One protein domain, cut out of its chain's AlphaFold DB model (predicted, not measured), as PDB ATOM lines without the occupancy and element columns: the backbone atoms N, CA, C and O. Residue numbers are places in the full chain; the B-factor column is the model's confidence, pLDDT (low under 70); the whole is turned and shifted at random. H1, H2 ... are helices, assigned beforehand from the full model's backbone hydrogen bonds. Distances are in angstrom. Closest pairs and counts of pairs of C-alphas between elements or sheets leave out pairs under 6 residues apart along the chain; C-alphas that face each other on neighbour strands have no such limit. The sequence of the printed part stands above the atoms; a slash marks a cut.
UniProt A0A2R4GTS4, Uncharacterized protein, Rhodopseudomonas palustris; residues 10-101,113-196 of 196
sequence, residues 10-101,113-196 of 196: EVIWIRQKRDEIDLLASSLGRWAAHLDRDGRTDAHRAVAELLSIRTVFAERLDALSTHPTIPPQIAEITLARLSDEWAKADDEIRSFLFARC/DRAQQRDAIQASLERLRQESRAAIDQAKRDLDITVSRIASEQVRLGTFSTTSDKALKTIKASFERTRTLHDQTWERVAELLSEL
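Overview. This is residues 10 to 101 and 113 to 196 of the 196 residues of an uncharacterized protein of Rhodopseudomonas palustris (UniProt A0A2R4GTS4). A long hairpin of two helices, H4 and H5, is crossed steeply by an up-and-down bundle of H1, H2 and H3, each running against the one before; H1 packs on the hairpin. The 176 printed residues have five named helices, H1 to H5, and no named strand: all helix. The whole is loose, radius of gyration of the C-alphas 19.5 A, spanning 66 by 45 by 27 A.

Arrangement. Start at H4, residues 113 to 157; it touches H5, residues 162 to 194, closest at C-alphas 147 and 168, 6.8 A. H1, residues 10 to 34, touches H5 at a steep tilt of 64 degrees, closest at C-alphas 20 and 181, 6.7 A. H2, residues 37 to 66, forms hairpins with H1 and H3, residues 72 to 101. Every O i to N i+4 pair is within hydrogen-bond range in H4 and H5, but 19 of 21 in H1, 25 of 26 in H2, 24 of 26 in H3.

Along the chain. Find C-alpha 113 at (19.802, 70.452, -42.264); H4 runs 65.5 A from there. H5 runs 48.1 A to C-alpha 194 at (2.598, 69.464, -37.952). H1 spans 37.1 A, H2 43.9 A, H3 42.6 A.

Size, cuts and confidence. Residues 102 to 112 are cut out, C-alphas 101 and 113 standing 12.0 A apart. Mean pLDDT of the printed part is 70.6; 88 residues are under 70.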
ATOM      1  N   GLU A  10     -19.233  77.882 -18.905       69.88
ATOM      2  CA  GLU A  10     -18.229  78.937 -18.947       69.88
ATOM      3  C   GLU A  10     -17.262  78.862 -17.765       69.88
ATOM      4  O   GLU A  10     -16.054  78.959 -17.954       69.88
ATOM      5  N   VAL A  11     -17.751  78.650 -16.539       74.94
ATOM      6  CA  VAL A  11     -16.883  78.509 -15.355       74.94
ATOM      7  C   VAL A  11     -15.987  77.277 -15.499       74.94
ATOM      8  O   VAL A  11     -14.797  77.330 -15.168       74.94
ATOM      9  N   ILE A  12     -16.537  76.183 -16.038       79.88
ATOM     10  CA  ILE A  12     -15.785  74.955 -16.322       79.88
ATOM     11  C   ILE A  12     -14.669  75.242 -17.332       79.88
ATOM     12  O   ILE A  12     -13.524  74.859 -17.085       79.88
ATOM     13  N   TRP A  13     -14.971  75.955 -18.420       79.19
ATOM     14  CA  TRP A  13     -13.992  76.317 -19.446       79.19
ATOM     15  C   TRP A  13     -12.872  77.211 -18.897       79.19
ATOM     16  O   TRP A  13     -11.694  76.927 -19.116       79.19
ATOM     17  N   ILE A  14     -13.210  78.245 -18.114       75.81
ATOM     18  CA  ILE A  14     -12.221  79.153 -17.502       75.81
ATOM     19  C   ILE A  14     -11.267  78.364 -16.595       75.81
ATOM     20  O   ILE A  14     -10.052  78.565 -16.638       75.81
ATOM     21  N   ARG A  15     -11.795  77.429 -15.795       83.31
ATOM     22  CA  ARG A  15     -10.969  76.556 -14.951       83.31
ATOM     23  C   ARG A  15     -10.068  75.650 -15.784       83.31
ATOM     24  O   ARG A  15      -8.876  75.592 -15.511       83.31
ATOM     25  N   GLN A  16     -10.617  74.993 -16.805       78.62
ATOM     26  CA  GLN A  16      -9.839  74.131 -17.696       78.62
ATOM     27  C   GLN A  16      -8.676  74.891 -18.336       78.62
ATOM     28  O   GLN A  16      -7.555  74.400 -18.309       78.62
ATOM     29  N   LYS A  17      -8.907  76.108 -18.835       78.19
ATOM     30  CA  LYS A  17      -7.847  76.933 -19.428       78.19
ATOM     31  C   LYS A  17      -6.785  77.360 -18.431       78.19
ATOM     32  O   LYS A  17      -5.603  77.264 -18.740       78.19
ATOM     33  N   ARG A  18      -7.166  77.741 -17.213       84.12
ATOM     34  CA  ARG A  18      -6.194  78.000 -16.140       84.12
ATOM     35  C   ARG A  18      -5.309  76.778 -15.866       84.12
ATOM     36  O   ARG A  18      -4.095  76.927 -15.743       84.12
ATOM     37  N   ASP A  19      -5.917  75.598 -15.775       79.44
ATOM     38  CA  ASP A  19      -5.202  74.348 -15.507       79.44
ATOM     39  C   ASP A  19      -4.277  73.966 -16.682       79.44
ATOM     40  O   ASP A  19      -3.147  73.531 -16.453       79.44
ATOM     41  N   GLU A  20      -4.710  74.190 -17.933       77.62
ATOM     42  CA  GLU A  20      -3.871  74.041 -19.136       77.62
ATOM     43  C   GLU A  20      -2.633  74.964 -19.064       77.62
ATOM     44  O   GLU A  20      -1.515  74.504 -19.309       77.62
ATOM     45  N   ILE A  21      -2.791  76.232 -18.654       78.31
ATOM     46  CA  ILE A  21      -1.663  77.172 -18.509       78.31
ATOM     47  C   ILE A  21      -0.672  76.708 -17.430       78.31
ATOM     48  O   ILE A  21       0.539  76.716 -17.662       78.31
ATOM     49  N   ASP A  22      -1.165  76.280 -16.260       80.44
ATOM     50  CA  ASP A  22      -0.317  75.793 -15.161       80.44
ATOM     51  C   ASP A  22       0.527  74.580 -15.609       80.44
ATOM     52  O   ASP A  22       1.720  74.472 -15.294       80.44
ATOM     53  N   LEU A  23      -0.066  73.686 -16.402       78.31
ATOM     54  CA  LEU A  23       0.609  72.517 -16.958       78.31
ATOM     55  C   LEU A  23       1.705  72.889 -17.970       78.31
ATOM     56  O   LEU A  23       2.811  72.329 -17.932       78.31
ATOM     57  N   LEU A  24       1.401  73.829 -18.865       75.38
ATOM     58  CA  LEU A  24       2.319  74.324 -19.889       75.38
ATOM     59  C   LEU A  24       3.510  75.038 -19.251       75.38
ATOM     60  O   LEU A  24       4.653  74.674 -19.528       75.38
ATOM     61  N   ALA A  25       3.261  75.954 -18.314       82.75
ATOM     62  CA  ALA A  25       4.305  76.658 -17.573       82.75
ATOM     63  C   ALA A  25       5.211  75.687 -16.795       82.75
ATOM     64  O   ALA A  25       6.436  75.815 -16.811       82.75
ATOM     65  N   SER A  26       4.629  74.669 -16.153       78.31
ATOM     66  CA  SER A  26       5.387  73.647 -15.422       78.31
ATOM     67  C   SER A  26       6.269  72.795 -16.343       78.31
ATOM     68  O   SER A  26       7.422  72.506 -16.014       78.31
ATOM     69  N   SER A  27       5.741  72.395 -17.504       74.12
ATOM     70  CA  SER A  27       6.487  71.602 -18.487       74.12
ATOM     71  C   SER A  27       7.624  72.424 -19.094       74.12
ATOM     72  O   SER A  27       8.771  71.984 -19.099       74.12
ATOM     73  N   LEU A  28       7.332  73.658 -19.498       75.75
ATOM     74  CA  LEU A  28       8.303  74.589 -20.057       75.75
ATOM     75  C   LEU A  28       9.425  74.938 -19.066       75.75
ATOM     76  O   LEU A  28      10.602  74.927 -19.422       75.75
ATOM     77  N   GLY A  29       9.075  75.164 -17.798       77.38
ATOM     78  CA  GLY A  29      10.044  75.418 -16.732       77.38
ATOM     79  C   GLY A  29      10.991  74.241 -16.479       77.38
ATOM     80  O   GLY A  29      12.174  74.461 -16.226       77.38
ATOM     81  N   ARG A  30      10.512  72.992 -16.596       73.44
ATOM     82  CA  ARG A  30      11.386  71.806 -16.549       73.44
ATOM     83  C   ARG A  30      12.298  71.736 -17.769       73.44
ATOM     84  O   ARG A  30      13.493  71.499 -17.617       73.44
ATOM     85  N   TRP A  31      11.762  72.009 -18.958       67.38
ATOM     86  CA  TRP A  31      12.547  71.987 -20.191       67.38
ATOM     87  C   TRP A  31      13.686  73.011 -20.185       67.38
ATOM     88  O   TRP A  31      14.790  72.707 -20.631       67.38
ATOM     89  N   ALA A  32      13.462  74.185 -19.584       72.56
ATOM     90  CA  ALA A  32      14.463  75.241 -19.434       72.56
ATOM     91  C   ALA A  32      15.784  74.762 -18.790       72.56
ATOM     92  O   ALA A  32      16.858  75.296 -19.086       72.56
ATOM     93  N   ALA A  33      15.734  73.737 -17.931       72.25
ATOM     94  CA  ALA A  33      16.922  73.152 -17.307       72.25
ATOM     95  C   ALA A  33      17.854  72.457 -18.318       72.25
ATOM     96  O   ALA A  33      19.059  72.368 -18.080       72.25
ATOM     97  N   HIS A  34      17.313  72.006 -19.450       68.25
ATOM     98  CA  HIS A  34      18.030  71.285 -20.503       68.25
ATOM     99  C   HIS A  34      18.483  72.182 -21.659       68.25
ATOM    100  O   HIS A  34      19.163  71.711 -22.568       68.25
ATOM    101  N   LEU A  35      18.132  73.468 -21.620       67.38
ATOM    102  CA  LEU A  35      18.524  74.446 -22.626       67.38
ATOM    103  C   LEU A  35      19.849  75.119 -22.266       67.38
ATOM    104  O   LEU A  35      20.260  75.171 -21.099       67.38
ATOM    105  N   ASP A  36      20.508  75.662 -23.286       71.62
ATOM    106  CA  ASP A  36      21.623  76.589 -23.116       71.62
ATOM    107  C   ASP A  36      21.160  77.913 -22.470       71.62
ATOM    108  O   ASP A  36      20.007  78.086 -22.076       71.62
ATOM    109  N   ARG A  37      22.088  78.856 -22.293       73.50
ATOM    110  CA  ARG A  37      21.830  80.092 -21.541       73.50
ATOM    111  C   ARG A  37      20.697  80.932 -22.135       73.50
ATOM    112  O   ARG A  37      19.852  81.419 -21.381       73.50
ATOM    113  N   ASP A  38      20.682  81.078 -23.452       72.12
ATOM    114  CA  ASP A  38      19.715  81.922 -24.148       72.12
ATOM    115  C   ASP A  38      18.357  81.216 -24.207       72.12
ATOM    116  O   ASP A  38      17.356  81.781 -23.773       72.12
ATOM    117  N   GLY A  39      18.335  79.918 -24.536       67.75
ATOM    118  CA  GLY A  39      17.105  79.124 -24.518       67.75
ATOM    119  C   GLY A  39      16.461  79.036 -23.134       67.75
ATOM    120  O   GLY A  39      15.240  79.081 -23.012       67.75
ATOM    121  N   ARG A  40      17.263  78.961 -22.067       75.56
ATOM    122  CA  ARG A  40      16.752  79.008 -20.692       75.56
ATOM    123  C   ARG A  40      16.134  80.365 -20.361       75.56
ATOM    124  O   ARG A  40      15.121  80.412 -19.668       75.56
ATOM    125  N   THR A  41      16.733  81.452 -20.841       79.75
ATOM    126  CA  THR A  41      16.208  82.810 -20.646       79.75
ATOM    127  C   THR A  41      14.864  82.974 -21.354       79.75
ATOM    128  O   THR A  41      13.905  83.429 -20.732       79.75
ATOM    129  N   ASP A  42      14.761  82.506 -22.597       73.25
ATOM    130  CA  ASP A  42      13.517  82.538 -23.373       73.25
ATOM    131  C   ASP A  42      12.431  81.652 -22.752       73.25
ATOM    132  O   ASP A  42      11.280  82.072 -22.630       73.25
ATOM    133  N   ALA A  43      12.796  80.464 -22.262       75.38
ATOM    134  CA  ALA A  43      11.864  79.576 -21.571       75.38
ATOM    135  C   ALA A  43      11.332  80.215 -20.283       75.38
ATOM    136  O   ALA A  43      10.135  80.163 -20.016       75.38
ATOM    137  N   HIS A  44      12.193  80.860 -19.490       82.38
ATOM    138  CA  HIS A  44      11.756  81.575 -18.290       82.38
ATOM    139  C   HIS A  44      10.866  82.774 -18.610       82.38
ATOM    140  O   HIS A  44       9.910  83.016 -17.873       82.38
ATOM    141  N   ARG A  45      11.142  83.497 -19.701       84.50
ATOM    142  CA  ARG A  45      10.275  84.577 -20.176       84.50
ATOM    143  C   ARG A  45       8.892  84.047 -20.552       84.50
ATOM    144  O   ARG A  45       7.905  84.546 -20.026       84.50
ATOM    145  N   ALA A  46       8.817  83.011 -21.383       80.06
ATOM    146  CA  ALA A  46       7.544  82.416 -21.783       80.06
ATOM    147  C   ALA A  46       6.779  81.822 -20.579       80.06
ATOM    148  O   ALA A  46       5.568  81.994 -20.471       80.06
ATOM    149  N   VAL A  47       7.471  81.217 -19.602       82.06
ATOM    150  CA  VAL A  47       6.853  80.814 -18.320       82.06
ATOM    151  C   VAL A  47       6.269  82.016 -17.573       82.06
ATOM    152  O   VAL A  47       5.164  81.916 -17.042       82.06
ATOM    153  N   ALA A  48       6.983  83.141 -17.508       85.00
ATOM    154  CA  ALA A  48       6.495  84.336 -16.825       85.00
ATOM    155  C   ALA A  48       5.230  84.904 -17.492       85.00
ATOM    156  O   ALA A  48       4.279  85.243 -16.786       85.00
ATOM    157  N   GLU A  49       5.181  84.934 -18.826       82.25
ATOM    158  CA  GLU A  49       3.996  85.370 -19.576       82.25
ATOM    159  C   GLU A  49       2.803  84.429 -19.360       82.25
ATOM    160  O   GLU A  49       1.701  84.882 -19.046       82.25
ATOM    161  N   LEU A  50       3.025  83.109 -19.397       79.31
ATOM    162  CA  LEU A  50       1.989  82.127 -19.069       79.31
ATOM    163  C   LEU A  50       1.424  82.357 -17.658       79.31
ATOM    164  O   LEU A  50       0.210  82.387 -17.468       79.31
ATOM    165  N   LEU A  51       2.276  82.593 -16.658       86.38
ATOM    166  CA  LEU A  51       1.825  82.865 -15.287       86.38
ATOM    167  C   LEU A  51       1.080  84.208 -15.149       86.38
ATOM    168  O   LEU A  51       0.156  84.318 -14.335       86.38
ATOM    169  N   SER A  52       1.434  85.208 -15.957       82.88
ATOM    170  CA  SER A  52       0.700  86.475 -16.052       82.88
ATOM    171  C   SER A  52      -0.725  86.242 -16.567       82.88
ATOM    172  O   SER A  52      -1.700  86.588 -15.898       82.88
ATOM    173  N   ILE A  53      -0.864  85.523 -17.685       79.50
ATOM    174  CA  ILE A  53      -2.160  85.155 -18.279       79.50
ATOM    175  C   ILE A  53      -2.993  84.327 -17.294       79.50
ATOM    176  O   ILE A  53      -4.174  84.595 -17.065       79.50
ATOM    177  N   ARG A  54      -2.364  83.360 -16.622       88.69
ATOM    178  CA  ARG A  54      -2.985  82.522 -15.589       88.69
ATOM    179  C   ARG A  54      -3.589  83.334 -14.442       88.69
ATOM    180  O   ARG A  54      -4.599  82.919 -13.868       88.69
ATOM    181  N   THR A  55      -3.002  84.484 -14.111       83.81
ATOM    182  CA  THR A  55      -3.526  85.398 -13.083       83.81
ATOM    183  C   THR A  55      -4.863  86.001 -13.514       83.81
ATOM    184  O   THR A  55      -5.795  86.011 -12.714       83.81
ATOM    185  N   VAL A  56      -5.028  86.362 -14.793       81.19
ATOM    186  CA  VAL A  56      -6.301  86.879 -15.337       81.19
ATOM    187  C   VAL A  56      -7.430  85.845 -15.217       81.19
ATOM    188  O   VAL A  56      -8.553  86.172 -14.822       81.19
ATOM    189  N   PHE A  57      -7.138  84.572 -15.503       81.06
ATOM    190  CA  PHE A  57      -8.104  83.484 -15.318       81.06
ATOM    191  C   PHE A  57      -8.435  83.252 -13.835       81.06
ATOM    192  O   PHE A  57      -9.596  83.010 -13.495       81.06
ATOM    193  N   ALA A  58      -7.441  83.338 -12.945       82.56
ATOM    194  CA  ALA A  58      -7.641  83.181 -11.504       82.56
ATOM    195  C   ALA A  58      -8.518  84.301 -10.922       82.56
ATOM    196  O   ALA A  58      -9.500  84.000 -10.251       82.56
ATOM    197  N   GLU A  59      -8.244  85.563 -11.264       83.00
ATOM    198  CA  GLU A  59      -9.060  86.715 -10.861       83.00
ATOM    199  C   GLU A  59     -10.520  86.554 -11.298       83.00
ATOM    200  O   GLU A  59     -11.449  86.880 -10.552       83.00
ATOM    201  N   ARG A  60     -10.748  86.002 -12.497       80.12
ATOM    202  CA  ARG A  60     -12.110  85.751 -12.966       80.12
ATOM    203  C   ARG A  60     -12.797  84.633 -12.186       80.12
ATOM    204  O   ARG A  60     -13.969  84.785 -11.851       80.12
ATOM    205  N   LEU A  61     -12.098  83.543 -11.880       80.06
ATOM    206  CA  LEU A  61     -12.638  82.471 -11.037       80.06
ATOM    207  C   LEU A  61     -12.936  82.962  -9.616       80.06
ATOM    208  O   LEU A  61     -13.977  82.607  -9.068       80.06
ATOM    209  N   ASP A  62     -12.088  83.818  -9.051       79.69
ATOM    210  CA  ASP A  62     -12.302  84.409  -7.729       79.69
ATOM    211  C   ASP A  62     -13.536  85.327  -7.727       79.69
ATOM    212  O   ASP A  62     -14.392  85.223  -6.844       79.69
ATOM    213  N   ALA A  63     -13.722  86.147  -8.768       77.94
ATOM    214  CA  ALA A  63     -14.944  86.937  -8.936       77.94
ATOM    215  C   ALA A  63     -16.202  86.047  -9.028       77.94
ATOM    216  O   ALA A  63     -17.240  86.365  -8.441       77.94
ATOM    217  N   LEU A  64     -16.102  84.900  -9.709       72.00
ATOM    218  CA  LEU A  64     -17.201  83.941  -9.863       72.00
ATOM    219  C   LEU A  64     -17.443  83.090  -8.612       72.00
ATOM    220  O   LEU A  64     -18.561  82.646  -8.382       72.00
ATOM    221  N   SER A  65     -16.451  82.938  -7.733       70.75
ATOM    222  CA  SER A  65     -16.661  82.337  -6.410       70.75
ATOM    223  C   SER A  65     -17.592  83.183  -5.533       70.75
ATOM    224  O   SER A  65     -18.314  82.653  -4.687       70.75
ATOM    225  N   THR A  66     -17.623  84.496  -5.783       69.56
ATOM    226  CA  THR A  66     -18.496  85.445  -5.087       69.56
ATOM    227  C   THR A  66     -19.874  85.517  -5.752       69.56
ATOM    228  O   THR A  66     -20.880  85.692  -5.062       69.56
ATOM    229  N   HIS A  67     -19.942  85.385  -7.084       66.12
ATOM    230  CA  HIS A  67     -21.168  85.384  -7.895       66.12
ATOM    231  C   HIS A  67     -21.146  84.179  -8.864       66.12
ATOM    232  O   HIS A  67     -20.559  84.288  -9.938       66.12
ATOM    233  N   PRO A  68     -21.777  83.037  -8.518       59.75
ATOM    234  CA  PRO A  68     -21.539  81.726  -9.151       59.75
ATOM    235  C   PRO A  68     -22.041  81.577 -10.592       59.75
ATOM    236  O   PRO A  68     -21.945  80.499 -11.173       59.75
ATOM    237  N   THR A  69     -22.575  82.640 -11.182       64.75
ATOM    238  CA  THR A  69     -23.036  82.675 -12.564       64.75
ATOM    239  C   THR A  69     -22.552  83.945 -13.240       64.75
ATOM    240  O   THR A  69     -22.652  85.044 -12.689       64.75
ATOM    241  N   ILE A  70     -22.048  83.803 -14.467       66.25
ATOM    242  CA  ILE A  70     -21.787  84.956 -15.324       66.25
ATOM    243  C   ILE A  70     -23.145  85.453 -15.838       66.25
ATOM    244  O   ILE A  70     -23.889  84.665 -16.426       66.25
ATOM    245  N   PRO A  71     -23.508  86.733 -15.639       70.88
ATOM    246  CA  PRO A  71     -24.731  87.275 -16.211       70.88
ATOM    247  C   PRO A  71     -24.731  87.108 -17.740       70.88
ATOM    248  O   PRO A  71     -23.722  87.437 -18.375       70.88
ATOM    249  N   PRO A  72     -25.844  86.668 -18.355       64.62
ATOM    250  CA  PRO A  72     -25.907  86.403 -19.794       64.62
ATOM    251  C   PRO A  72     -25.490  87.604 -20.648       64.62
ATOM    252  O   PRO A  72     -24.903  87.434 -21.710       64.62
ATOM    253  N   GLN A  73     -25.736  88.827 -20.163       62.06
ATOM    254  CA  GLN A  73     -25.421  90.062 -20.887       62.06
ATOM    255  C   GLN A  73     -23.914  90.338 -21.011       62.06
ATOM    256  O   GLN A  73     -23.518  91.156 -21.835       62.06
ATOM    257  N   ILE A  74     -23.076  89.703 -20.183       63.94
ATOM    258  CA  ILE A  74     -21.617  89.904 -20.186       63.94
ATOM    259  C   ILE A  74     -20.829  88.610 -20.418       63.94
ATOM    260  O   ILE A  74     -19.596  88.645 -20.414       63.94
ATOM    261  N   ALA A  75     -21.511  87.475 -20.601       59.88
ATOM    262  CA  ALA A  75     -20.888  86.169 -20.803       59.88
ATOM    263  C   ALA A  75     -20.022  86.147 -22.065       59.88
ATOM    264  O   ALA A  75     -18.838  85.830 -21.989       59.88
ATOM    265  N   GLU A  76     -20.574  86.603 -23.186       54.91
ATOM    266  CA  GLU A  76     -19.881  86.655 -24.475       54.91
ATOM    267  C   GLU A  76     -18.629  87.545 -24.425       54.91
ATOM    268  O   GLU A  76     -17.546  87.122 -24.815       54.91
ATOM    269  N   ILE A  77     -18.736  88.738 -23.828       64.88
ATOM    270  CA  ILE A  77     -17.610  89.676 -23.674       64.88
ATOM    271  C   ILE A  77     -16.521  89.089 -22.763       64.88
ATOM    272  O   ILE A  77     -15.327  89.236 -23.024       64.88
ATOM    273  N   THR A  78     -16.926  88.411 -21.684       62.25
ATOM    274  CA  THR A  78     -15.996  87.752 -20.756       62.25
ATOM    275  C   THR A  78     -15.224  86.637 -21.455       62.25
ATOM    276  O   THR A  78     -14.005  86.554 -21.312       62.25
ATOM    277  N   LEU A  79     -15.930  85.782 -22.197       63.12
ATOM    278  CA  LEU A  79     -15.330  84.657 -22.905       63.12
ATOM    279  C   LEU A  79     -14.428  85.122 -24.045       63.12
ATOM    280  O   LEU A  79     -13.341  84.573 -24.188       63.12
ATOM    281  N   ALA A  80     -14.826  86.147 -24.803       62.25
ATOM    282  CA  ALA A  80     -13.998  86.722 -25.861       62.25
ATOM    283  C   ALA A  80     -12.667  87.235 -25.297       62.25
ATOM    284  O   ALA A  80     -11.606  86.817 -25.746       62.25
ATOM    285  N   ARG A  81     -12.713  88.026 -24.215       67.56
ATOM    286  CA  ARG A  81     -11.500  88.541 -23.569       67.56
ATOM    287  C   ARG A  81     -10.590  87.425 -23.055       67.56
ATOM    288  O   ARG A  81      -9.383  87.494 -23.233       67.56
ATOM    289  N   LEU A  82     -11.144  86.405 -22.400       65.50
ATOM    290  CA  LEU A  82     -10.338  85.275 -21.928       65.50
ATOM    291  C   LEU A  82      -9.818  84.405 -23.076       65.50
ATOM    292  O   LEU A  82      -8.748  83.820 -22.950       65.50
ATOM    293  N   SER A  83     -10.541  84.331 -24.192       65.38
ATOM    294  CA  SER A  83     -10.066  83.653 -25.400       65.38
ATOM    295  C   SER A  83      -8.902  84.409 -26.034       65.38
ATOM    296  O   SER A  83      -7.946  83.766 -26.447       65.38
ATOM    297  N   ASP A  84      -8.918  85.745 -26.026       68.88
ATOM    298  CA  ASP A  84      -7.778  86.561 -26.466       68.88
ATOM    299  C   ASP A  84      -6.554  86.342 -25.566       68.88
ATOM    300  O   ASP A  84      -5.434  86.199 -26.051       68.88
ATOM    301  N   GLU A  85      -6.752  86.277 -24.246       71.50
ATOM    302  CA  GLU A  85      -5.668  85.957 -23.310       71.50
ATOM    303  C   GLU A  85      -5.137  84.528 -23.512       71.50
ATOM    304  O   GLU A  85      -3.930  84.300 -23.457       71.50
ATOM    305  N   TRP A  86      -6.012  83.562 -23.809       70.75
ATOM    306  CA  TRP A  86      -5.592  82.210 -24.175       70.75
ATOM    307  C   TRP A  86      -4.823  82.178 -25.505       70.75
ATOM    308  O   TRP A  86      -3.801  81.506 -25.598       70.75
ATOM    309  N   ALA A  87      -5.245  82.948 -26.510       66.75
ATOM    310  CA  ALA A  87      -4.534  83.049 -27.783       66.75
ATOM    311  C   ALA A  87      -3.109  83.595 -27.600       66.75
ATOM    312  O   ALA A  87      -2.187  83.119 -28.252       66.75
ATOM    313  N   LYS A  88      -2.896  84.528 -26.661       69.19
ATOM    314  CA  LYS A  88      -1.542  84.980 -26.290       69.19
ATOM    315  C   LYS A  88      -0.713  83.873 -25.642       69.19
ATOM    316  O   LYS A  88       0.481  83.795 -25.899       69.19
ATOM    317  N   ALA A  89      -1.321  83.019 -24.816       66.00
ATOM    318  CA  ALA A  89      -0.621  81.872 -24.236       66.00
ATOM    319  C   ALA A  89      -0.169  80.899 -25.336       66.00
ATOM    320  O   ALA A  89       0.992  80.486 -25.342       66.00
ATOM    321  N   ASP A  90      -1.057  80.598 -26.289       66.56
ATOM    322  CA  ASP A  90      -0.734  79.794 -27.471       66.56
ATOM    323  C   ASP A  90       0.378  80.452 -28.305       66.56
ATOM    324  O   ASP A  90       1.306  79.764 -28.730       66.56
ATOM    325  N   ASP A  91       0.338  81.773 -28.499       67.12
ATOM    326  CA  ASP A  91       1.362  82.526 -29.229       67.12
ATOM    327  C   ASP A  91       2.715  82.546 -28.514       67.12
ATOM    328  O   ASP A  91       3.731  82.418 -29.184       67.12
ATOM    329  N   GLU A  92       2.775  82.662 -27.188       70.69
ATOM    330  CA  GLU A  92       4.041  82.619 -26.441       70.69
ATOM    331  C   GLU A  92       4.657  81.218 -26.465       70.69
ATOM    332  O   GLU A  92       5.862  81.068 -26.673       70.69
ATOM    333  N   ILE A  93       3.832  80.174 -26.340       66.25
ATOM    334  CA  ILE A  93       4.277  78.783 -26.502       66.25
ATOM    335  C   ILE A  93       4.775  78.564 -27.924       66.25
ATOM    336  O   ILE A  93       5.861  78.020 -28.120       66.25
ATOM    337  N   ARG A  94       4.008  79.023 -28.917       64.75
ATOM    338  CA  ARG A  94       4.386  78.945 -30.322       64.75
ATOM    339  C   ARG A  94       5.687  79.698 -30.553       64.75
ATOM    340  O   ARG A  94       6.628  79.104 -31.038       64.75
ATOM    341  N   SER A  95       5.787  80.956 -30.158       64.75
ATOM    342  CA  SER A  95       6.957  81.811 -30.357       64.75
ATOM    343  C   SER A  95       8.204  81.233 -29.692       64.75
ATOM    344  O   SER A  95       9.265  81.186 -30.307       64.75
ATOM    345  N   PHE A  96       8.073  80.684 -28.485       66.62
ATOM    346  CA  PHE A  96       9.154  79.979 -27.810       66.62
ATOM    347  C   PHE A  96       9.593  78.713 -28.562       66.62
ATOM    348  O   PHE A  96      10.788  78.504 -28.791       66.62
ATOM    349  N   LEU A  97       8.632  77.884 -28.987       63.91
ATOM    350  CA  LEU A  97       8.916  76.712 -29.807       63.91
ATOM    351  C   LEU A  97       9.577  77.150 -31.116       63.91
ATOM    352  O   LEU A  97      10.671  76.693 -31.401       63.91
ATOM    353  N   PHE A  98       9.020  78.107 -31.850       59.91
ATOM    354  CA  PHE A  98       9.553  78.653 -33.099       59.91
ATOM    355  C   PHE A  98      10.938  79.295 -32.947       59.91
ATOM    356  O   PHE A  98      11.781  79.071 -33.801       59.91
ATOM    357  N   ALA A  99      11.234  80.035 -31.879       60.34
ATOM    358  CA  ALA A  99      12.557  80.631 -31.658       60.34
ATOM    359  C   ALA A  99      13.650  79.567 -31.459       60.34
ATOM    360  O   ALA A  99      14.819  79.789 -31.781       60.34
ATOM    361  N   ARG A 100      13.276  78.382 -30.961       60.16
ATOM    362  CA  ARG A 100      14.189  77.248 -30.764       60.16
ATOM    363  C   ARG A 100      14.161  76.218 -31.887       60.16
ATOM    364  O   ARG A 100      15.171  75.567 -32.136       60.16
ATOM    365  N   CYS A 101      13.036  76.121 -32.581       51.47
ATOM    366  CA  CYS A 101      12.805  75.271 -33.742       51.47
ATOM    367  C   CYS A 101      13.235  75.939 -35.057       51.47
ATOM    368  O   CYS A 101      13.459  75.270 -36.059       51.47
ATOM    369  N   ASP A 113      19.604  69.861 -43.596       55.66
ATOM    370  CA  ASP A 113      19.802  70.452 -42.264       55.66
ATOM    371  C   ASP A 113      18.443  70.788 -41.622       55.66
ATOM    372  O   ASP A 113      18.238  70.584 -40.424       55.66
ATOM    373  N   ARG A 114      17.456  71.190 -42.438       55.66
ATOM    374  CA  ARG A 114      16.074  71.434 -41.988       55.66
ATOM    375  C   ARG A 114      15.365  70.155 -41.549       55.66
ATOM    376  O   ARG A 114      14.626  70.182 -40.565       55.66
ATOM    377  N   ALA A 115      15.586  69.043 -42.253       59.41
ATOM    378  CA  ALA A 115      15.015  67.748 -41.889       59.41
ATOM    379  C   ALA A 115      15.597  67.229 -40.561       59.41
ATOM    380  O   ALA A 115      14.840  66.870 -39.660       59.41
ATOM    381  N   GLN A 116      16.923  67.290 -40.383       59.03
ATOM    382  CA  GLN A 116      17.564  66.915 -39.114       59.03
ATOM    383  C   GLN A 116      17.142  67.808 -37.946       59.03
ATOM    384  O   GLN A 116      16.974  67.330 -36.822       59.03
ATOM    385  N   GLN A 117      16.942  69.101 -38.198       55.62
ATOM    386  CA  GLN A 117      16.478  70.030 -37.179       55.62
ATOM    387  C   GLN A 117      15.033  69.726 -36.765       55.62
ATOM    388  O   GLN A 117      14.761  69.639 -35.566       55.62
ATOM    389  N   ARG A 118      14.134  69.451 -37.725       62.19
ATOM    390  CA  ARG A 118      12.756  68.986 -37.468       62.19
ATOM    391  C   ARG A 118      12.735  67.719 -36.611       62.19
ATOM    392  O   ARG A 118      11.987  67.658 -35.637       62.19
ATOM    393  N   ASP A 119      13.595  66.750 -36.909       64.00
ATOM    394  CA  ASP A 119      13.693  65.507 -36.136       64.00
ATOM    395  C   ASP A 119      14.207  65.743 -34.706       64.00
ATOM    396  O   ASP A 119      13.679  65.177 -33.747       64.00
ATOM    397  N   ALA A 120      15.201  66.620 -34.527       61.41
ATOM    398  CA  ALA A 120      15.731  66.971 -33.207       61.41
ATOM    399  C   ALA A 120      14.696  67.702 -32.330       61.41
ATOM    400  O   ALA A 120      14.627  67.486 -31.113       61.41
ATOM    401  N   ILE A 121      13.865  68.538 -32.950       62.28
ATOM    402  CA  ILE A 121      12.736  69.228 -32.320       62.28
ATOM    403  C   ILE A 121      11.669  68.221 -31.897       62.28
ATOM    404  O   ILE A 121      11.285  68.193 -30.726       62.28
ATOM    405  N   GLN A 122      11.243  67.359 -32.824       67.56
ATOM    406  CA  GLN A 122      10.267  66.302 -32.571       67.56
ATOM    407  C   GLN A 122      10.731  65.409 -31.412       67.56
ATOM    408  O   GLN A 122       9.965  65.123 -30.495       67.56
ATOM    409  N   ALA A 123      12.012  65.029 -31.400       66.81
ATOM    410  CA  ALA A 123      12.607  64.231 -30.334       66.81
ATOM    411  C   ALA A 123      12.640  64.970 -28.984       66.81
ATOM    412  O   ALA A 123      12.405  64.362 -27.938       66.81
ATOM    413  N   SER A 124      12.913  66.277 -28.985       60.09
ATOM    414  CA  SER A 124      12.934  67.097 -27.765       60.09
ATOM    415  C   SER A 124      11.538  67.276 -27.168       60.09
ATOM    416  O   SER A 124      11.379  67.212 -25.949       60.09
ATOM    417  N   LEU A 125      10.523  67.439 -28.014       66.25
ATOM    418  CA  LEU A 125       9.120  67.520 -27.608       66.25
ATOM    419  C   LEU A 125       8.578  66.188 -27.119       66.25
ATOM    420  O   LEU A 125       7.903  66.145 -26.096       66.25
ATOM    421  N   GLU A 126       8.905  65.097 -27.806       71.06
ATOM    422  CA  GLU A 126       8.526  63.759 -27.368       71.06
ATOM    423  C   GLU A 126       9.169  63.438 -26.013       71.06
ATOM    424  O   GLU A 126       8.495  62.951 -25.105       71.06
ATOM    425  N   ARG A 127      10.439  63.820 -25.810       67.56
ATOM    426  CA  ARG A 127      11.091  63.742 -24.496       67.56
ATOM    427  C   ARG A 127      10.344  64.574 -23.449       67.56
ATOM    428  O   ARG A 127      10.069  64.068 -22.364       67.56
ATOM    429  N   LEU A 128       9.974  65.814 -23.765       63.91
ATOM    430  CA  LEU A 128       9.253  66.689 -22.841       63.91
ATOM    431  C   LEU A 128       7.863  66.136 -22.481       63.91
ATOM    432  O   LEU A 128       7.466  66.145 -21.312       63.91
ATOM    433  N   ARG A 129       7.147  65.588 -23.467       69.62
ATOM    434  CA  ARG A 129       5.874  64.883 -23.281       69.62
ATOM    435  C   ARG A 129       6.051  63.679 -22.360       69.62
ATOM    436  O   ARG A 129       5.267  63.515 -21.425       69.62
ATOM    437  N   GLN A 130       7.083  62.865 -22.583       73.06
ATOM    438  CA  GLN A 130       7.395  61.690 -21.763       73.06
ATOM    439  C   GLN A 130       7.753  62.061 -20.323       73.06
ATOM    440  O   GLN A 130       7.200  61.476 -19.392       73.06
ATOM    441  N   GLU A 131       8.616  63.056 -20.115       62.62
ATOM    442  CA  GLU A 131       8.991  63.549 -18.783       62.62
ATOM    443  C   GLU A 131       7.779  64.111 -18.034       62.62
ATOM    444  O   GLU A 131       7.567  63.826 -16.853       62.62
ATOM    445  N   SER A 132       6.941  64.873 -18.736       60.34
ATOM    446  CA  SER A 132       5.715  65.439 -18.183       60.34
ATOM    447  C   SER A 132       4.702  64.341 -17.816       60.34
ATOM    448  O   SER A 132       4.145  64.356 -16.717       60.34
ATOM    449  N   ARG A 133       4.537  63.318 -18.665       69.62
ATOM    450  CA  ARG A 133       3.693  62.145 -18.381       69.62
ATOM    451  C   ARG A 133       4.216  61.327 -17.198       69.62
ATOM    452  O   ARG A 133       3.435  60.945 -16.331       69.62
ATOM    453  N   ALA A 134       5.528  61.115 -17.116       68.81
ATOM    454  CA  ALA A 134       6.160  60.411 -16.004       68.81
ATOM    455  C   ALA A 134       5.944  61.138 -14.665       68.81
ATOM    456  O   ALA A 134       5.674  60.493 -13.650       68.81
ATOM    457  N   ALA A 135       6.005  62.474 -14.663       60.03
ATOM    458  CA  ALA A 135       5.708  63.284 -13.485       60.03
ATOM    459  C   ALA A 135       4.239  63.147 -13.042       60.03
ATOM    460  O   ALA A 135       3.974  63.005 -11.847       60.03
ATOM    461  N   ILE A 136       3.290  63.114 -13.985       62.41
ATOM    462  CA  ILE A 136       1.870  62.862 -13.687       62.41
ATOM    463  C   ILE A 136       1.681  61.453 -13.122       62.41
ATOM    464  O   ILE A 136       1.055  61.286 -12.079       62.41
ATOM    465  N   ASP A 137       2.261  60.429 -13.742       70.94
ATOM    466  CA  ASP A 137       2.132  59.054 -13.250       70.94
ATOM    467  C   ASP A 137       2.778  58.864 -11.864       70.94
ATOM    468  O   ASP A 137       2.330  58.028 -11.074       70.94
ATOM    469  N   GLN A 138       3.820  59.635 -11.538       67.31
ATOM    470  CA  GLN A 138       4.382  59.690 -10.187       67.31
ATOM    471  C   GLN A 138       3.421  60.379  -9.207       67.31
ATOM    472  O   GLN A 138       3.098  59.797  -8.172       67.31
ATOM    473  N   ALA A 139       2.888  61.552  -9.557       61.88
ATOM    474  CA  ALA A 139       1.922  62.271  -8.726       61.88
ATOM    475  C   ALA A 139       0.652  61.443  -8.453       61.88
ATOM    476  O   ALA A 139       0.115  61.485  -7.347       61.88
ATOM    477  N   LYS A 140       0.209  60.629  -9.421       73.75
ATOM    478  CA  LYS A 140      -0.896  59.674  -9.245       73.75
ATOM    479  C   LYS A 140      -0.587  58.650  -8.161       73.75
ATOM    480  O   LYS A 140      -1.409  58.419  -7.277       73.75
ATOM    481  N   ARG A 141       0.599  58.038  -8.231       71.88
ATOM    482  CA  ARG A 141       1.050  57.046  -7.248       71.88
ATOM    483  C   ARG A 141       1.121  57.657  -5.852       71.88
ATOM    484  O   ARG A 141       0.606  57.064  -4.907       71.88
ATOM    485  N   ASP A 142       1.674  58.859  -5.736       63.44
ATOM    486  CA  ASP A 142       1.781  59.568  -4.458       63.44
ATOM    487  C   ASP A 142       0.400  59.942  -3.892       63.44
ATOM    488  O   ASP A 142       0.148  59.797  -2.689       63.44
ATOM    489  N   LEU A 143      -0.533  60.346  -4.762       66.56
ATOM    490  CA  LEU A 143      -1.923  60.594  -4.393       66.56
ATOM    491  C   LEU A 143      -2.613  59.314  -3.909       66.56
ATOM    492  O   LEU A 143      -3.250  59.332  -2.858       66.56
ATOM    493  N   ASP A 144      -2.474  58.198  -4.624       73.00
ATOM    494  CA  ASP A 144      -3.077  56.920  -4.240       73.00
ATOM    495  C   ASP A 144      -2.534  56.400  -2.903       73.00
ATOM    496  O   ASP A 144      -3.318  55.932  -2.069       73.00
ATOM    497  N   ILE A 145      -1.229  56.543  -2.651       77.62
ATOM    498  CA  ILE A 145      -0.606  56.223  -1.358       77.62
ATOM    499  C   ILE A 145      -1.208  57.097  -0.252       77.62
ATOM    500  O   ILE A 145      -1.619  56.593   0.797       77.62
ATOM    501  N   THR A 146      -1.301  58.405  -0.492       65.38
ATOM    502  CA  THR A 146      -1.817  59.369   0.488       65.38
ATOM    503  C   THR A 146      -3.291  59.121   0.803       65.38
ATOM    504  O   THR A 146      -3.669  59.058   1.972       65.38
ATOM    505  N   VAL A 147      -4.124  58.913  -0.221       71.25
ATOM    506  CA  VAL A 147      -5.553  58.607  -0.061       71.25
ATOM    507  C   VAL A 147      -5.745  57.287   0.681       71.25
ATOM    508  O   VAL A 147      -6.565  57.222   1.595       71.25
ATOM    509  N   SER A 148      -4.964  56.257   0.346       74.44
ATOM    510  CA  SER A 148      -5.001  54.968   1.047       74.44
ATOM    511  C   SER A 148      -4.673  55.130   2.529       74.44
ATOM    512  O   SER A 148      -5.409  54.639   3.382       74.44
ATOM    513  N   ARG A 149      -3.624  55.896   2.849       76.38
ATOM    514  CA  ARG A 149      -3.242  56.199   4.231       76.38
ATOM    515  C   ARG A 149      -4.344  56.953   4.980       76.38
ATOM    516  O   ARG A 149      -4.654  56.589   6.109       76.38
ATOM    517  N   ILE A 150      -4.949  57.974   4.368       73.69
ATOM    518  CA  ILE A 150      -6.061  58.725   4.974       73.69
ATOM    519  C   ILE A 150      -7.245  57.793   5.255       73.69
ATOM    520  O   ILE A 150      -7.801  57.829   6.350       73.69
ATOM    521  N   ALA A 151      -7.607  56.932   4.301       75.75
ATOM    522  CA  ALA A 151      -8.692  55.975   4.476       75.75
ATOM    523  C   ALA A 151      -8.405  54.985   5.620       75.75
ATOM    524  O   ALA A 151      -9.265  54.775   6.475       75.75
ATOM    525  N   SER A 152      -7.188  54.432   5.695       81.31
ATOM    526  CA  SER A 152      -6.773  53.549   6.793       81.31
ATOM    527  C   SER A 152      -6.830  54.241   8.157       81.31
ATOM    528  O   SER A 152      -7.318  53.658   9.123       81.31
ATOM    529  N   GLU A 153      -6.390  55.498   8.239       78.06
ATOM    530  CA  GLU A 153      -6.461  56.292   9.470       78.06
ATOM    531  C   GLU A 153      -7.905  56.591   9.891       78.06
ATOM    532  O   GLU A 153      -8.233  56.509  11.073       78.06
ATOM    533  N   GLN A 154      -8.803  56.860   8.944       79.88
ATOM    534  CA  GLN A 154     -10.222  57.072   9.244       79.88
ATOM    535  C   GLN A 154     -10.918  55.809   9.745       79.88
ATOM    536  O   GLN A 154     -11.775  55.900  10.624       79.88
ATOM    537  N   VAL A 155     -10.540  54.638   9.225       82.56
ATOM    538  CA  VAL A 155     -10.998  53.349   9.760       82.56
ATOM    539  C   VAL A 155     -10.474  53.155  11.182       82.56
ATOM    540  O   VAL A 155     -11.253  52.834  12.077       82.56
ATOM    541  N   ARG A 156      -9.180  53.415  11.416       85.88
ATOM    542  CA  ARG A 156      -8.545  53.292  12.738       85.88
ATOM    543  C   ARG A 156      -9.191  54.194  13.793       85.88
ATOM    544  O   ARG A 156      -9.351  53.773  14.932       85.88
ATOM    545  N   LEU A 157      -9.549  55.418  13.416       86.25
ATOM    546  CA  LEU A 157     -10.154  56.411  14.308       86.25
ATOM    547  C   LEU A 157     -11.686  56.305  14.389       86.25
ATOM    548  O   LEU A 157     -12.301  57.028  15.169       86.25
ATOM    549  N   GLY A 158     -12.318  55.443  13.585       80.75
ATOM    550  CA  GLY A 158     -13.779  55.347  13.499       80.75
ATOM    551  C   GLY A 158     -14.452  56.600  12.919       80.75
ATOM    552  O   GLY A 158     -15.644  56.807  13.121       80.75
ATOM    553  N   THR A 159     -13.706  57.448  12.203       77.81
ATOM    554  CA  THR A 159     -14.174  58.741  11.671       77.81
ATOM    555  C   THR A 159     -14.565  58.679  10.193       77.81
ATOM    556  O   THR A 159     -14.682  59.715   9.533       77.81
ATOM    557  N   PHE A 160     -14.721  57.479   9.631       75.38
ATOM    558  CA  PHE A 160     -15.116  57.319   8.237       75.38
ATOM    559  C   PHE A 160     -16.534  57.868   8.024       75.38
ATOM    560  O   PHE A 160     -17.497  57.399   8.627       75.38
ATOM    561  N   SER A 161     -16.660  58.876   7.161       75.50
ATOM    562  CA  SER A 161     -17.939  59.493   6.809       75.50
ATOM    563  C   SER A 161     -18.143  59.495   5.300       75.50
ATOM    564  O   SER A 161     -17.190  59.532   4.520       75.50
ATOM    565  N   THR A 162     -19.403  59.525   4.874       71.69
ATOM    566  CA  THR A 162     -19.780  59.662   3.459       71.69
ATOM    567  C   THR A 162     -19.260  60.961   2.836       71.69
ATOM    568  O   THR A 162     -18.964  60.991   1.644       71.69
ATOM    569  N   THR A 163     -19.101  62.025   3.628       68.88
ATOM    570  CA  THR A 163     -18.487  63.290   3.192       68.88
ATOM    571  C   THR A 163     -17.000  63.119   2.895       68.88
ATOM    572  O   THR A 163     -16.527  63.611   1.874       68.88
ATOM    573  N   SER A 164     -16.276  62.382   3.742       68.69
ATOM    574  CA  SER A 164     -14.861  62.075   3.514       68.69
ATOM    575  C   SER A 164     -14.657  61.212   2.265       68.69
ATOM    576  O   SER A 164     -13.835  61.540   1.413       68.69
ATOM    577  N   ASP A 165     -15.463  60.160   2.101       73.50
ATOM    578  CA  ASP A 165     -15.424  59.303   0.910       73.50
ATOM    579  C   ASP A 165     -15.702  60.099  -0.380       73.50
ATOM    580  O   ASP A 165     -14.981  59.966  -1.371       73.50
ATOM    581  N   LYS A 166     -16.692  61.003  -0.356       70.50
ATOM    582  CA  LYS A 166     -16.956  61.922  -1.474       70.50
ATOM    583  C   LYS A 166     -15.769  62.842  -1.760       70.50
ATOM    584  O   LYS A 166     -15.404  62.973  -2.921       70.50
ATOM    585  N   ALA A 167     -15.149  63.432  -0.739       63.56
ATOM    586  CA  ALA A 167     -13.994  64.311  -0.919       63.56
ATOM    587  C   ALA A 167     -12.808  63.575  -1.564       63.56
ATOM    588  O   ALA A 167     -12.222  64.072  -2.525       63.56
ATOM    589  N   LEU A 168     -12.497  62.358  -1.105       71.62
ATOM    590  CA  LEU A 168     -11.429  61.535  -1.684       71.62
ATOM    591  C   LEU A 168     -11.728  61.157  -3.143       71.62
ATOM    592  O   LEU A 168     -10.839  61.226  -3.993       71.62
ATOM    593  N   LYS A 169     -12.984  60.815  -3.459       72.44
ATOM    594  CA  LYS A 169     -13.429  60.564  -4.839       72.44
ATOM    595  C   LYS A 169     -13.307  61.806  -5.719       72.44
ATOM    596  O   LYS A 169     -12.825  61.692  -6.843       72.44
ATOM    597  N   THR A 170     -13.684  62.980  -5.216       68.44
ATOM    598  CA  THR A 170     -13.544  64.251  -5.939       68.44
ATOM    599  C   THR A 170     -12.082  64.569  -6.237       68.44
ATOM    600  O   THR A 170     -11.775  64.948  -7.363       68.44
ATOM    601  N   ILE A 171     -11.168  64.358  -5.283       63.59
ATOM    602  CA  ILE A 171      -9.730  64.581  -5.500       63.59
ATOM    603  C   ILE A 171      -9.198  63.650  -6.599       63.59
ATOM    604  O   ILE A 171      -8.521  64.112  -7.516       63.59
ATOM    605  N   LYS A 172      -9.550  62.357  -6.566       68.88
ATOM    606  CA  LYS A 172      -9.155  61.407  -7.621       68.88
ATOM    607  C   LYS A 172      -9.731  61.779  -8.990       68.88
ATOM    608  O   LYS A 172      -9.010  61.752  -9.980       68.88
ATOM    609  N   ALA A 173     -11.005  62.163  -9.048       67.88
ATOM    610  CA  ALA A 173     -11.644  62.595 -10.289       67.88
ATOM    611  C   ALA A 173     -11.008  63.878 -10.851       67.88
ATOM    612  O   ALA A 173     -10.813  63.989 -12.060       67.88
ATOM    613  N   SER A 174     -10.645  64.825  -9.980       59.19
ATOM    614  CA  SER A 174      -9.911  66.032 -10.367       59.19
ATOM    615  C   SER A 174      -8.545  65.683 -10.955       59.19
ATOM    616  O   SER A 174      -8.171  66.245 -11.977       59.19
ATOM    617  N   PHE A 175      -7.832  64.729 -10.352       63.12
ATOM    618  CA  PHE A 175      -6.533  64.280 -10.844       63.12
ATOM    619  C   PHE A 175      -6.621  63.644 -12.240       63.12
ATOM    620  O   PHE A 175      -5.846  63.988 -13.131       63.12
ATOM    621  N   GLU A 176      -7.591  62.752 -12.464       71.00
ATOM    622  CA  GLU A 176      -7.804  62.148 -13.789       71.00
ATOM    623  C   GLU A 176      -8.172  63.203 -14.841       71.00
ATOM    624  O   GLU A 176      -7.686  63.146 -15.968       71.00
ATOM    625  N   ARG A 177      -8.950  64.227 -14.464       67.19
ATOM    626  CA  ARG A 177      -9.256  65.356 -15.351       67.19
ATOM    627  C   ARG A 177      -7.995  66.119 -15.761       67.19
ATOM    628  O   ARG A 177      -7.833  66.410 -16.941       67.19
ATOM    629  N   THR A 178      -7.096  66.406 -14.816       61.50
ATOM    630  CA  THR A 178      -5.801  67.049 -15.100       61.50
ATOM    631  C   THR A 178      -4.947  66.202 -16.042       61.50
ATOM    632  O   THR A 178      -4.319  66.741 -16.949       61.50
ATOM    633  N   ARG A 179      -4.956  64.874 -15.881       65.75
ATOM    634  CA  ARG A 179      -4.256  63.956 -16.789       65.75
ATOM    635  C   ARG A 179      -4.837  63.989 -18.207       65.75
ATOM    636  O   ARG A 179      -4.076  64.070 -19.160       65.75
ATOM    637  N   THR A 180      -6.161  63.957 -18.362       73.12
ATOM    638  CA  THR A 180      -6.792  64.065 -19.689       73.12
ATOM    639  C   THR A 180      -6.502  65.410 -20.353       73.12
ATOM    640  O   THR A 180      -6.217  65.442 -21.547       73.12
ATOM    641  N   LEU A 181      -6.535  66.507 -19.589       67.06
ATOM    642  CA  LEU A 181      -6.154  67.828 -20.096       67.06
ATOM    643  C   LEU A 181      -4.697  67.842 -20.566       67.06
ATOM    644  O   LEU A 181      -4.422  68.377 -21.631       67.06
ATOM    645  N   HIS A 182      -3.783  67.199 -19.834       66.19
ATOM    646  CA  HIS A 182      -2.391  67.057 -20.271       66.19
ATOM    647  C   HIS A 182      -2.264  66.360 -21.622       66.19
ATOM    648  O   HIS A 182      -1.605  66.903 -22.509       66.19
ATOM    649  N   ASP A 183      -2.925  65.215 -21.807       72.38
ATOM    650  CA  ASP A 183      -2.888  64.491 -23.081       72.38
ATOM    651  C   ASP A 183      -3.419  65.372 -24.236       72.38
ATOM    652  O   ASP A 183      -2.760  65.485 -25.270       72.38
ATOM    653  N   GLN A 184      -4.540  66.074 -24.024       75.06
ATOM    654  CA  GLN A 184      -5.151  66.978 -25.013       75.06
ATOM    655  C   GLN A 184      -4.276  68.192 -25.347       75.06
ATOM    656  O   GLN A 184      -4.181  68.600 -26.505       75.06
ATOM    657  N   THR A 185      -3.625  68.792 -24.348       66.81
ATOM    658  CA  THR A 185      -2.704  69.913 -24.560       66.81
ATOM    659  C   THR A 185      -1.519  69.485 -25.422       66.81
ATOM    660  O   THR A 185      -1.134  70.215 -26.333       66.81
ATOM    661  N   TRP A 186      -0.961  68.295 -25.186       69.81
ATOM    662  CA  TRP A 186       0.148  67.786 -25.994       69.81
ATOM    663  C   TRP A 186      -0.259  67.403 -27.414       69.81
ATOM    664  O   TRP A 186       0.545  67.572 -28.327       69.81
ATOM    665  N   GLU A 187      -1.489  66.934 -27.619       76.06
ATOM    666  CA  GLU A 187      -2.045  66.739 -28.963       76.06
ATOM    667  C   GLU A 187      -2.134  68.066 -29.725       76.06
ATOM    668  O   GLU A 187      -1.619  68.148 -30.837       76.06
ATOM    669  N   ARG A 188      -2.648  69.137 -29.104       71.31
ATOM    670  CA  ARG A 188      -2.697  70.476 -29.730       71.31
ATOM    671  C   ARG A 188      -1.313  71.030 -30.064       71.31
ATOM    672  O   ARG A 188      -1.120  71.611 -31.127       71.31
ATOM    673  N   VAL A 189      -0.337  70.854 -29.171       66.56
ATOM    674  CA  VAL A 189       1.052  71.271 -29.437       66.56
ATOM    675  C   VAL A 189       1.632  70.492 -30.619       66.56
ATOM    676  O   VAL A 189       2.304  71.081 -31.462       66.56
ATOM    677  N   ALA A 190       1.354  69.188 -30.716       68.44
ATOM    678  CA  ALA A 190       1.786  68.376 -31.849       68.44
ATOM    679  C   ALA A 190       1.109  68.804 -33.166       68.44
ATOM    680  O   ALA A 190       1.786  68.878 -34.190       68.44
ATOM    681  N   GLU A 191      -0.188  69.133 -33.142       69.44
ATOM    682  CA  GLU A 191      -0.924  69.660 -34.301       69.44
ATOM    683  C   GLU A 191      -0.315  70.976 -34.806       69.44
ATOM    684  O   GLU A 191       0.060  71.055 -35.976       69.44
ATOM    685  N   LEU A 192      -0.098  71.955 -33.918       63.19
ATOM    686  CA  LEU A 192       0.513  73.252 -34.255       63.19
ATOM    687  C   LEU A 192       1.888  73.128 -34.928       63.19
ATOM    688  O   LEU A 192       2.292  74.005 -35.686       63.19
ATOM    689  N   LEU A 193       2.623  72.057 -34.633       62.16
ATOM    690  CA  LEU A 193       3.940  71.795 -35.211       62.16
ATOM    691  C   LEU A 193       3.884  70.947 -36.482       62.16
ATOM    692  O   LEU A 193       4.833  70.944 -37.258       62.16
ATOM    693  N   SER A 194       2.801  70.206 -36.705       61.53
ATOM    694  CA  SER A 194       2.598  69.464 -37.952       61.53
ATOM    695  C   SER A 194       2.283  70.384 -39.135       61.53
ATOM    696  O   SER A 194       2.540  70.013 -40.278       61.53
ATOM    697  N   GLU A 195       1.788  71.592 -38.852       56.31
ATOM    698  CA  GLU A 195       1.516  72.652 -39.829       56.31
ATOM    699  C   GLU A 195       2.780  73.430 -40.264       56.31
ATOM    700  O   GLU A 195       2.691  74.308 -41.126       56.31
ATOM    701  N   LEU A 196       3.951  73.096 -39.698       51.69
ATOM    702  CA  LEU A 196       5.285  73.570 -40.103       51.69
ATOM    703  C   LEU A 196       5.906  72.711 -41.213       51.69
ATOM    704  O   LEU A 196       6.603  73.295 -42.070       51.69
TER     705      LEU A 196